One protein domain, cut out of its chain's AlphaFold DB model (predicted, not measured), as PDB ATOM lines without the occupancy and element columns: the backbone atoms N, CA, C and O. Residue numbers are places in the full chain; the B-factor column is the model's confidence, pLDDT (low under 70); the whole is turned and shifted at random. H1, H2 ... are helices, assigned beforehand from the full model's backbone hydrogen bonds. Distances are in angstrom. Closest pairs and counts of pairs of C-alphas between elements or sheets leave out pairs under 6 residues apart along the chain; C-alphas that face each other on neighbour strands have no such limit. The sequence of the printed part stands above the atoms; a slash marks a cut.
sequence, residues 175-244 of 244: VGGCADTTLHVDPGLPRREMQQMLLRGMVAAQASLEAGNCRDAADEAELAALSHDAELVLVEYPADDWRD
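Overview. This is residues 175 to 244 of the 244 residues of an uncharacterized protein of Luteimonas sp. J16 (UniProt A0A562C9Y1). What shape do these coordinates make? A long stretch without a named element, residues 175 to 190, runs out beside one long helix, H1, which leads back along it; beyond the far end of H1 sits the short helix H2, and from there a thin tail folds back, its residues 233 to 244 sticking out free. What is it built of? The printed part has 70 residues with two named helices, H1 then H2, and no named strand; the class is all helix, though under half of the residues, 30 of 70, are in named elements. How large is its outline? It is extended and flat, with a radius of gyration of the C-alphas of 17.2 A and spans of 52 by 29 by 15 A.

Along the chain. Where does H1 lie? After residues 175 to 190, H1 takes residues 191 to 212, from C-alpha 191 at (71.967, 108.797, 159.918) to C-alpha 212 at (86.166, 112.452, 132.593), 31.0 A. Where is H2? It takes residues 220 to 227, 10.3 A from first to last C-alpha, and ends with C-alpha 227 at (91.680, 126.979, 121.131).

Arrangement. How do the helices stand to each other? H1 and H2 are apart, with no C-alpha of the one within 8 A of the other. What do their backbones show? In H1 and H2 every O i to N i+4 pair is within hydrogen-bond range. Which residues stand free? Residues 225 to 231, of which 225 to 227 belong to H2, and residues 233 to 244 stand free.

Size, cuts and confidence. How far does it reach? The two C-alphas farthest apart, those of Gly 188 and Asp 229, are 52.5 A apart. Is it continuous? The printed part has no cut, and the link from H1 to H2, 7 residues, is short. Where is confidence low? The model's pLDDT is under 70 at residues 226, 230, 232, 234 to 235, 237 and 244.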
ATOM      1  N   VAL A 175      81.220 115.879 125.874       82.31
ATOM      2  CA  VAL A 175      79.869 116.431 125.999       82.31
ATOM      3  C   VAL A 175      78.861 115.300 125.849       82.31
ATOM      4  O   VAL A 175      78.943 114.533 124.891       82.31
ATOM      5  N   GLY A 176      77.911 115.199 126.778       78.25
ATOM      6  CA  GLY A 176      76.830 114.212 126.730       78.25
ATOM      7  C   GLY A 176      76.613 113.490 128.059       78.25
ATOM      8  O   GLY A 176      76.979 113.993 129.116       78.25
ATOM      9  N   GLY A 177      76.037 112.284 128.004       77.69
ATOM     10  CA  GLY A 177      75.577 111.538 129.187       77.69
ATOM     11  C   GLY A 177      76.658 111.171 130.211       77.69
ATOM     12  O   GLY A 177      76.332 110.783 131.325       77.69
ATOM     13  N   CYS A 178      77.947 111.346 129.894       80.19
ATOM     14  CA  CYS A 178      79.017 111.187 130.881       80.19
ATOM     15  C   CYS A 178      79.020 112.280 131.966       80.19
ATOM     16  O   CYS A 178      79.728 112.154 132.965       80.19
ATOM     17  N   ALA A 179      78.250 113.355 131.769       79.19
ATOM     18  CA  ALA A 179      78.025 114.382 132.775       79.19
ATOM     19  C   ALA A 179      76.919 114.009 133.787       79.19
ATOM     20  O   ALA A 179      76.841 114.601 134.867       79.19
ATOM     21  N   ASP A 180      76.123 112.971 133.505       79.81
ATOM     22  CA  ASP A 180      75.090 112.499 134.423       79.81
ATOM     23  C   ASP A 180      75.706 111.731 135.600       79.81
ATOM     24  O   ASP A 180      76.546 110.845 135.449       79.81
ATOM     25  N   THR A 181      75.256 112.038 136.817       78.56
ATOM     26  CA  THR A 181      75.665 111.321 138.031       78.56
ATOM     27  C   THR A 181      74.443 110.888 138.825       78.56
ATOM     28  O   THR A 181      73.652 111.716 139.275       78.56
ATOM     29  N   THR A 182      74.348 109.588 139.106       80.31
ATOM     30  CA  THR A 182      73.379 109.041 140.064       80.31
ATOM     31  C   THR A 182      74.086 108.606 141.345       80.31
ATOM     32  O   THR A 182      75.025 107.813 141.313       80.31
ATOM     33  N   LEU A 183      73.623 109.110 142.491       82.75
ATOM     34  CA  LEU A 183      74.109 108.705 143.812       82.75
ATOM     35  C   LEU A 183      73.104 107.759 144.471       82.75
ATOM     36  O   LEU A 183      71.961 108.135 144.726       82.75
ATOM     37  N   HIS A 184      73.543 106.546 144.798       82.44
ATOM     38  CA  HIS A 184      72.730 105.583 145.534       82.44
ATOM     39  C   HIS A 184      72.980 105.712 147.039       82.44
ATOM     40  O   HIS A 184      74.095 105.496 147.515       82.44
ATOM     41  N   VAL A 185      71.930 106.056 147.789       83.44
ATOM     42  CA  VAL A 185      71.957 106.127 149.255       83.44
ATOM     43  C   VAL A 185      70.970 105.109 149.822       83.44
ATOM     44  O   VAL A 185      69.786 105.168 149.505       83.44
ATOM     45  N   ASP A 186      71.451 104.185 150.653       86.06
ATOM     46  CA  ASP A 186      70.626 103.223 151.386       86.06
ATOM     47  C   ASP A 186      69.913 103.929 152.556       86.06
ATOM     48  O   ASP A 186      70.583 104.377 153.496       86.06
ATOM     49  N   PRO A 187      68.571 104.043 152.524       85.00
ATOM     50  CA  PRO A 187      67.806 104.707 153.574       85.00
ATOM     51  C   PRO A 187      67.704 103.885 154.870       85.00
ATOM     52  O   PRO A 187      67.225 104.407 155.876       85.00
ATOM     53  N   GLY A 188      68.113 102.610 154.863       89.75
ATOM     54  CA  GLY A 188      68.103 101.730 156.034       89.75
ATOM     55  C   GLY A 188      69.274 101.946 156.996       89.75
ATOM     56  O   GLY A 188      69.251 101.422 158.112       89.75
ATOM     57  N   LEU A 189      70.294 102.715 156.597       89.56
ATOM     58  CA  LEU A 189      71.487 102.947 157.408       89.56
ATOM     59  C   LEU A 189      71.261 103.999 158.511       89.56
ATOM     60  O   LEU A 189      70.474 104.939 158.351       89.56
ATOM     61  N   PRO A 190      72.011 103.924 159.628       93.75
ATOM     62  CA  PRO A 190      72.043 104.994 160.617       93.75
ATOM     63  C   PRO A 190      72.405 106.345 159.985       93.75
ATOM     64  O   PRO A 190      73.265 106.435 159.110       93.75
ATOM     65  N   ARG A 191      71.813 107.440 160.484       86.44
ATOM     66  CA  ARG A 191      71.967 108.797 159.918       86.44
ATOM     67  C   ARG A 191      73.420 109.206 159.643       86.44
ATOM     68  O   ARG A 191      73.683 109.836 158.624       86.44
ATOM     69  N   ARG A 192      74.352 108.866 160.539       84.88
ATOM     70  CA  ARG A 192      75.781 109.195 160.385       84.88
ATOM     71  C   ARG A 192      76.425 108.427 159.225       84.88
ATOM     72  O   ARG A 192      77.236 108.996 158.504       84.88
ATOM     73  N   GLU A 193      76.047 107.170 159.033       87.56
ATOM     74  CA  GLU A 193      76.546 106.318 157.947       87.56
ATOM     75  C   GLU A 193      75.958 106.745 156.600       87.56
ATOM     76  O   GLU A 193      76.705 106.885 155.634       87.56
ATOM     77  N   MET A 194      74.666 107.093 156.552       86.94
ATOM     78  CA  MET A 194      74.067 107.706 155.359       86.94
ATOM     79  C   MET A 194      74.778 109.005 154.963       86.94
ATOM     80  O   MET A 194      75.080 109.212 153.791       86.94
ATOM     81  N   GLN A 195      75.074 109.879 155.933       86.19
ATOM     82  CA  GLN A 195      75.801 111.130 155.684       86.19
ATOM     83  C   GLN A 195      77.213 110.875 155.146       86.19
ATOM     84  O   GLN A 195      77.631 111.538 154.202       86.19
ATOM     85  N   GLN A 196      77.932 109.899 155.706       85.50
ATOM     86  CA  GLN A 196      79.249 109.494 155.208       85.50
ATOM     87  C   GLN A 196      79.185 108.952 153.783       85.50
ATOM     88  O   GLN A 196      80.024 109.307 152.956       85.50
ATOM     89  N   MET A 197      78.196 108.111 153.493       86.50
ATOM     90  CA  MET A 197      78.021 107.522 152.173       86.50
ATOM     91  C   MET A 197      77.659 108.576 151.129       86.50
ATOM     92  O   MET A 197      78.258 108.590 150.058       86.50
ATOM     93  N   LEU A 198      76.766 109.510 151.466       87.81
ATOM     94  CA  LEU A 198      76.423 110.633 150.598       87.81
ATOM     95  C   LEU A 198      77.642 111.523 150.326       87.81
ATOM     96  O   LEU A 198      77.930 111.807 149.170       87.81
ATOM     97  N   LEU A 199      78.393 111.918 151.360       87.88
ATOM     98  CA  LEU A 199      79.585 112.760 151.197       87.88
ATOM     99  C   LEU A 199      80.647 112.084 150.326       87.88
ATOM    100  O   LEU A 199      81.168 112.700 149.398       87.88
ATOM    101  N   ARG A 200      80.949 110.808 150.587       85.75
ATOM    102  CA  ARG A 200      81.896 110.037 149.768       85.75
ATOM    103  C   ARG A 200      81.401 109.876 148.337       85.75
ATOM    104  O   ARG A 200      82.194 110.030 147.417       85.75
ATOM    105  N   GLY A 201      80.107 109.611 148.158       86.12
ATOM    106  CA  GLY A 201      79.468 109.520 146.849       86.12
ATOM    107  C   GLY A 201      79.592 110.822 146.062       86.12
ATOM    108  O   GLY A 201      80.029 110.793 144.920       86.12
ATOM    109  N   MET A 202      79.304 111.968 146.686       87.75
ATOM    110  CA  MET A 202      79.443 113.286 146.057       87.75
ATOM    111  C   MET A 202      80.889 113.596 145.662       87.75
ATOM    112  O   MET A 202      81.131 114.068 144.556       87.75
ATOM    113  N   VAL A 203      81.860 113.314 146.537       86.75
ATOM    114  CA  VAL A 203      83.283 113.537 146.226       86.75
ATOM    115  C   VAL A 203      83.751 112.615 145.100       86.75
ATOM    116  O   VAL A 203      84.441 113.069 144.191       86.75
ATOM    117  N   ALA A 204      83.360 111.339 145.127       82.94
ATOM    118  CA  ALA A 204      83.695 110.386 144.075       82.94
ATOM    119  C   ALA A 204      83.053 110.766 142.731       82.94
ATOM    120  O   ALA A 204      83.717 110.691 141.703       82.94
ATOM    121  N   ALA A 205      81.798 111.217 142.745       83.88
ATOM    122  CA  ALA A 205      81.105 111.719 141.566       83.88
ATOM    123  C   ALA A 205      81.804 112.941 140.968       83.88
ATOM    124  O   ALA A 205      82.147 112.930 139.791       83.88
ATOM    125  N   GLN A 206      82.094 113.953 141.790       83.25
ATOM    126  CA  GLN A 206      82.822 115.143 141.353       83.25
ATOM    127  C   GLN A 206      84.187 114.774 140.762       83.25
ATOM    128  O   GLN A 206      84.541 115.235 139.681       83.25
ATOM    129  N   ALA A 207      84.933 113.895 141.435       81.31
ATOM    130  CA  ALA A 207      86.215 113.412 140.937       81.31
ATOM    131  C   ALA A 207      86.079 112.660 139.604       81.31
ATOM    132  O   ALA A 207      86.946 112.794 138.746       81.31
ATOM    133  N   SER A 208      85.004 111.888 139.414       79.56
ATOM    134  CA  SER A 208      84.726 111.184 138.158       79.56
ATOM    135  C   SER A 208      84.398 112.153 137.022       79.56
ATOM    136  O   SER A 208      84.919 111.983 135.924       79.56
ATOM    137  N   LEU A 209      83.595 113.190 137.284       81.81
ATOM    138  CA  LEU A 209      83.272 114.237 136.307       81.81
ATOM    139  C   LEU A 209      84.524 115.015 135.882       81.81
ATOM    140  O   LEU A 209      84.752 115.229 134.692       81.81
ATOM    141  N   GLU A 210      85.376 115.380 136.846       80.12
ATOM    142  CA  GLU A 210      86.663 116.034 136.590       80.12
ATOM    143  C   GLU A 210      87.622 115.117 135.819       80.12
ATOM    144  O   GLU A 210      88.224 115.540 134.832       80.12
ATOM    145  N   ALA A 211      87.741 113.847 136.218       79.94
ATOM    146  CA  ALA A 211      88.601 112.870 135.549       79.94
ATOM    147  C   ALA A 211      88.110 112.510 134.138       79.94
ATOM    148  O   ALA A 211      88.924 112.142 133.287       79.94
ATOM    149  N   GLY A 212      86.801 112.601 133.896       82.75
ATOM    150  CA  GLY A 212      86.166 112.452 132.593       82.75
ATOM    151  C   GLY A 212      86.244 113.711 131.728       82.75
ATOM    152  O   GLY A 212      86.062 113.609 130.522       82.75
ATOM    153  N   ASN A 213      86.533 114.879 132.313       84.75
ATOM    154  CA  ASN A 213      86.377 116.191 131.678       84.75
ATOM    155  C   ASN A 213      85.029 116.322 130.936       84.75
ATOM    156  O   ASN A 213      84.974 116.709 129.764       84.75
ATOM    157  N   CYS A 214      83.960 115.912 131.623       84.25
ATOM    158  CA  CYS A 214      82.599 115.863 131.098       84.25
ATOM    159  C   CYS A 214      81.854 117.185 131.310       84.25
ATOM    160  O   CYS A 214      82.067 117.896 132.301       84.25
ATOM    161  N   ARG A 215      80.972 117.506 130.362       80.44
ATOM    162  CA  ARG A 215      80.091 118.676 130.355       80.44
ATOM    163  C   ARG A 215      78.707 118.283 129.836       80.44
ATOM    164  O   ARG A 215      78.594 117.451 128.936       80.44
ATOM    165  N   ASP A 216      77.672 118.933 130.357       78.00
ATOM    166  CA  ASP A 216      76.288 118.720 129.907       78.00
ATOM    167  C   ASP A 216      76.064 119.226 128.472       78.00
ATOM    168  O   ASP A 216      75.291 118.656 127.707       78.00
ATOM    169  N   ALA A 217      76.755 120.306 128.094       78.38
ATOM    170  CA  ALA A 217      76.681 120.927 126.779       78.38
ATOM    171  C   ALA A 217      78.049 121.490 126.370       78.38
ATOM    172  O   ALA A 217      78.896 121.769 127.221       78.38
ATOM    173  N   ALA A 218      78.255 121.678 125.067       76.38
ATOM    174  CA  ALA A 218      79.426 122.381 124.563       76.38
ATOM    175  C   ALA A 218      79.327 123.873 124.921       76.38
ATOM    176  O   ALA A 218      78.355 124.532 124.553       76.38
ATOM    177  N   ASP A 219      80.331 124.404 125.620       80.44
ATOM    178  CA  ASP A 219      80.486 125.844 125.834       80.44
ATOM    179  C   ASP A 219      81.404 126.405 124.739       80.44
ATOM    180  O   ASP A 219      82.621 126.202 124.749       80.44
ATOM    181  N   GLU A 220      80.810 127.091 123.762       76.75
ATOM    182  CA  GLU A 220      81.543 127.676 122.634       76.75
ATOM    183  C   GLU A 220      82.573 128.724 123.077       76.75
ATOM    184  O   GLU A 220      83.613 128.860 122.435       76.75
ATOM    185  N   ALA A 221      82.326 129.448 124.174       78.38
ATOM    186  CA  ALA A 221      83.252 130.454 124.680       78.38
ATOM    187  C   ALA A 221      84.439 129.809 125.412       78.38
ATOM    188  O   ALA A 221      85.575 130.250 125.223       78.38
ATOM    189  N   GLU A 222      84.200 128.749 126.196       76.00
ATOM    190  CA  GLU A 222      85.265 127.946 126.821       76.00
ATOM    191  C   GLU A 222      86.140 127.295 125.738       76.00
ATOM    192  O   GLU A 222      87.363 127.439 125.761       76.00
ATOM    193  N   LEU A 223      85.526 126.658 124.734       72.69
ATOM    194  CA  LEU A 223      86.243 126.039 123.616       72.69
ATOM    195  C   LEU A 223      87.047 127.063 122.807       72.69
ATOM    196  O   LEU A 223      88.214 126.812 122.509       72.69
ATOM    197  N   ALA A 224      86.466 128.229 122.503       74.88
ATOM    198  CA  ALA A 224      87.163 129.301 121.800       74.88
ATOM    199  C   ALA A 224      88.369 129.823 122.596       74.88
ATOM    200  O   ALA A 224      89.437 130.038 122.018       74.88
ATOM    201  N   ALA A 225      88.228 129.979 123.918       75.44
ATOM    202  CA  ALA A 225      89.317 130.397 124.798       75.44
ATOM    203  C   ALA A 225      90.447 129.357 124.844       75.44
ATOM    204  O   ALA A 225      91.620 129.715 124.761       75.44
ATOM    205  N   LEU A 226      90.102 128.070 124.918       69.62
ATOM    206  CA  LEU A 226      91.065 126.966 124.930       69.62
ATOM    207  C   LEU A 226      91.785 126.792 123.590       69.62
ATOM    208  O   LEU A 226      92.957 126.428 123.570       69.62
ATOM    209  N   SER A 227      91.102 127.064 122.476       71.06
ATOM    210  CA  SER A 227      91.680 126.979 121.131       71.06
ATOM    211  C   SER A 227      92.489 128.209 120.718       71.06
ATOM    212  O   SER A 227      93.098 128.189 119.655       71.06
ATOM    213  N   HIS A 228      92.511 129.285 121.516       71.12
ATOM    214  CA  HIS A 228      93.214 130.516 121.134       71.12
ATOM    215  C   HIS A 228      94.701 130.260 120.839       71.12
ATOM    216  O   HIS A 228      95.231 130.761 119.849       71.12
ATOM    217  N   ASP A 229      95.342 129.421 121.659       73.75
ATOM    218  CA  ASP A 229      96.755 129.045 121.524       73.75
ATOM    219  C   ASP A 229      96.942 127.556 121.155       73.75
ATOM    220  O   ASP A 229      98.049 127.023 121.262       73.75
ATOM    221  N   ALA A 230      95.877 126.861 120.734       69.31
ATOM    222  CA  ALA A 230      95.893 125.419 120.482       69.31
ATOM    223  C   ALA A 230      95.167 125.025 119.189       69.31
ATOM    224  O   ALA A 230      94.156 125.601 118.802       69.31
ATOM    225  N   GLU A 231      95.659 123.972 118.536       73.62
ATOM    226  CA  GLU A 231      94.960 123.358 117.409       73.62
ATOM    227  C   GLU A 231      93.739 122.573 117.915       73.62
ATOM    228  O   GLU A 231      93.879 121.599 118.659       73.62
ATOM    229  N   LEU A 232      92.538 122.987 117.498       68.50
ATOM    230  CA  LEU A 232      91.307 122.251 117.774       68.50
ATOM    231  C   LEU A 232      91.080 121.193 116.689       68.50
ATOM    232  O   LEU A 232      90.866 121.518 115.522       68.50
ATOM    233  N   VAL A 233      91.063 119.925 117.094       71.88
ATOM    234  CA  VAL A 233      90.706 118.802 116.223       71.88
ATOM    235  C   VAL A 233      89.373 118.239 116.693       71.88
ATOM    236  O   VAL A 233      89.316 117.551 117.712       71.88
ATOM    237  N   LEU A 234      88.301 118.527 115.952       69.94
ATOM    238  CA  LEU A 234      87.004 117.907 116.203       69.94
ATOM    239  C   LEU A 234      87.026 116.465 115.689       69.94
ATOM    240  O   LEU A 234      87.356 116.217 114.527       69.94
ATOM    241  N   VAL A 235      86.666 115.522 116.555       68.94
ATOM    242  CA  VAL A 235      86.499 114.115 116.190       68.94
ATOM    243  C   VAL A 235      85.130 113.662 116.669       68.94
ATOM    244  O   VAL A 235      84.861 113.658 117.867       68.94
ATOM    245  N   GLU A 236      84.267 113.304 115.726       71.50
ATOM    246  CA  GLU A 236      82.942 112.768 116.017       71.50
ATOM    247  C   GLU A 236      83.021 111.246 116.148       71.50
ATOM    248  O   GLU A 236      83.610 110.575 115.298       71.50
ATOM    249  N   TYR A 237      82.418 110.714 117.209       67.12
ATOM    250  CA  TYR A 237      82.332 109.278 117.459       67.12
ATOM    251  C   TYR A 237      80.860 108.859 117.564       67.12
ATOM    252  O   TYR A 237      80.114 109.499 118.311       67.12
ATOM    253  N   PRO A 238      80.415 107.813 116.844       73.62
ATOM    254  CA  PRO A 238      79.105 107.211 117.066       73.62
ATOM    255  C   PRO A 238      79.006 106.620 118.478       73.62
ATOM    256  O   PRO A 238      80.011 106.248 119.078       73.62
ATOM    257  N   ALA A 239      77.784 106.506 119.006       72.25
ATOM    258  CA  ALA A 239      77.547 105.966 120.348       72.25
ATOM    259  C   ALA A 239      78.153 104.561 120.538       72.25
ATOM    260  O   ALA A 239      78.741 104.294 121.577       72.25
ATOM    261  N   ASP A 240      78.099 103.717 119.502       74.56
ATOM    262  CA  ASP A 240      78.617 102.341 119.526       74.56
ATOM    263  C   ASP A 240      80.153 102.245 119.661       74.56
ATOM    264  O   ASP A 240      80.676 101.169 119.955       74.56
ATOM    265  N   ASP A 241      80.888 103.346 119.454       72.06
ATOM    266  CA  ASP A 241      82.342 103.395 119.676       72.06
ATOM    267  C   ASP A 241      82.699 103.556 121.164       72.06
ATOM    268  O   ASP A 241      83.862 103.393 121.552       72.06
ATOM    269  N   TRP A 242      81.715 103.887 122.002       71.75
ATOM    270  CA  TRP A 242      81.877 104.036 123.439       71.75
ATOM    271  C   TRP A 242      81.488 102.753 124.154       71.75
ATOM    272  O   TRP A 242      80.503 102.096 123.826       71.75
ATOM    273  N   ARG A 243      82.269 102.399 125.171       70.19
ATOM    274  CA  ARG A 243      81.908 101.319 126.076       70.19
ATOM    275  C   ARG A 243      81.091 101.868 127.241       70.19
ATOM    276  O   ARG A 243      81.516 102.839 127.872       70.19
ATOM    277  N   ASP A 244      79.971 101.203 127.502       55.62
ATOM    278  CA  ASP A 244      79.126 101.391 128.688       55.62
ATOM    279  C   ASP A 244      79.801 100.894 129.978       55.62
ATOM    280  O   ASP A 244      80.455  99.815 129.941       55.62
TER     281      ASP A 244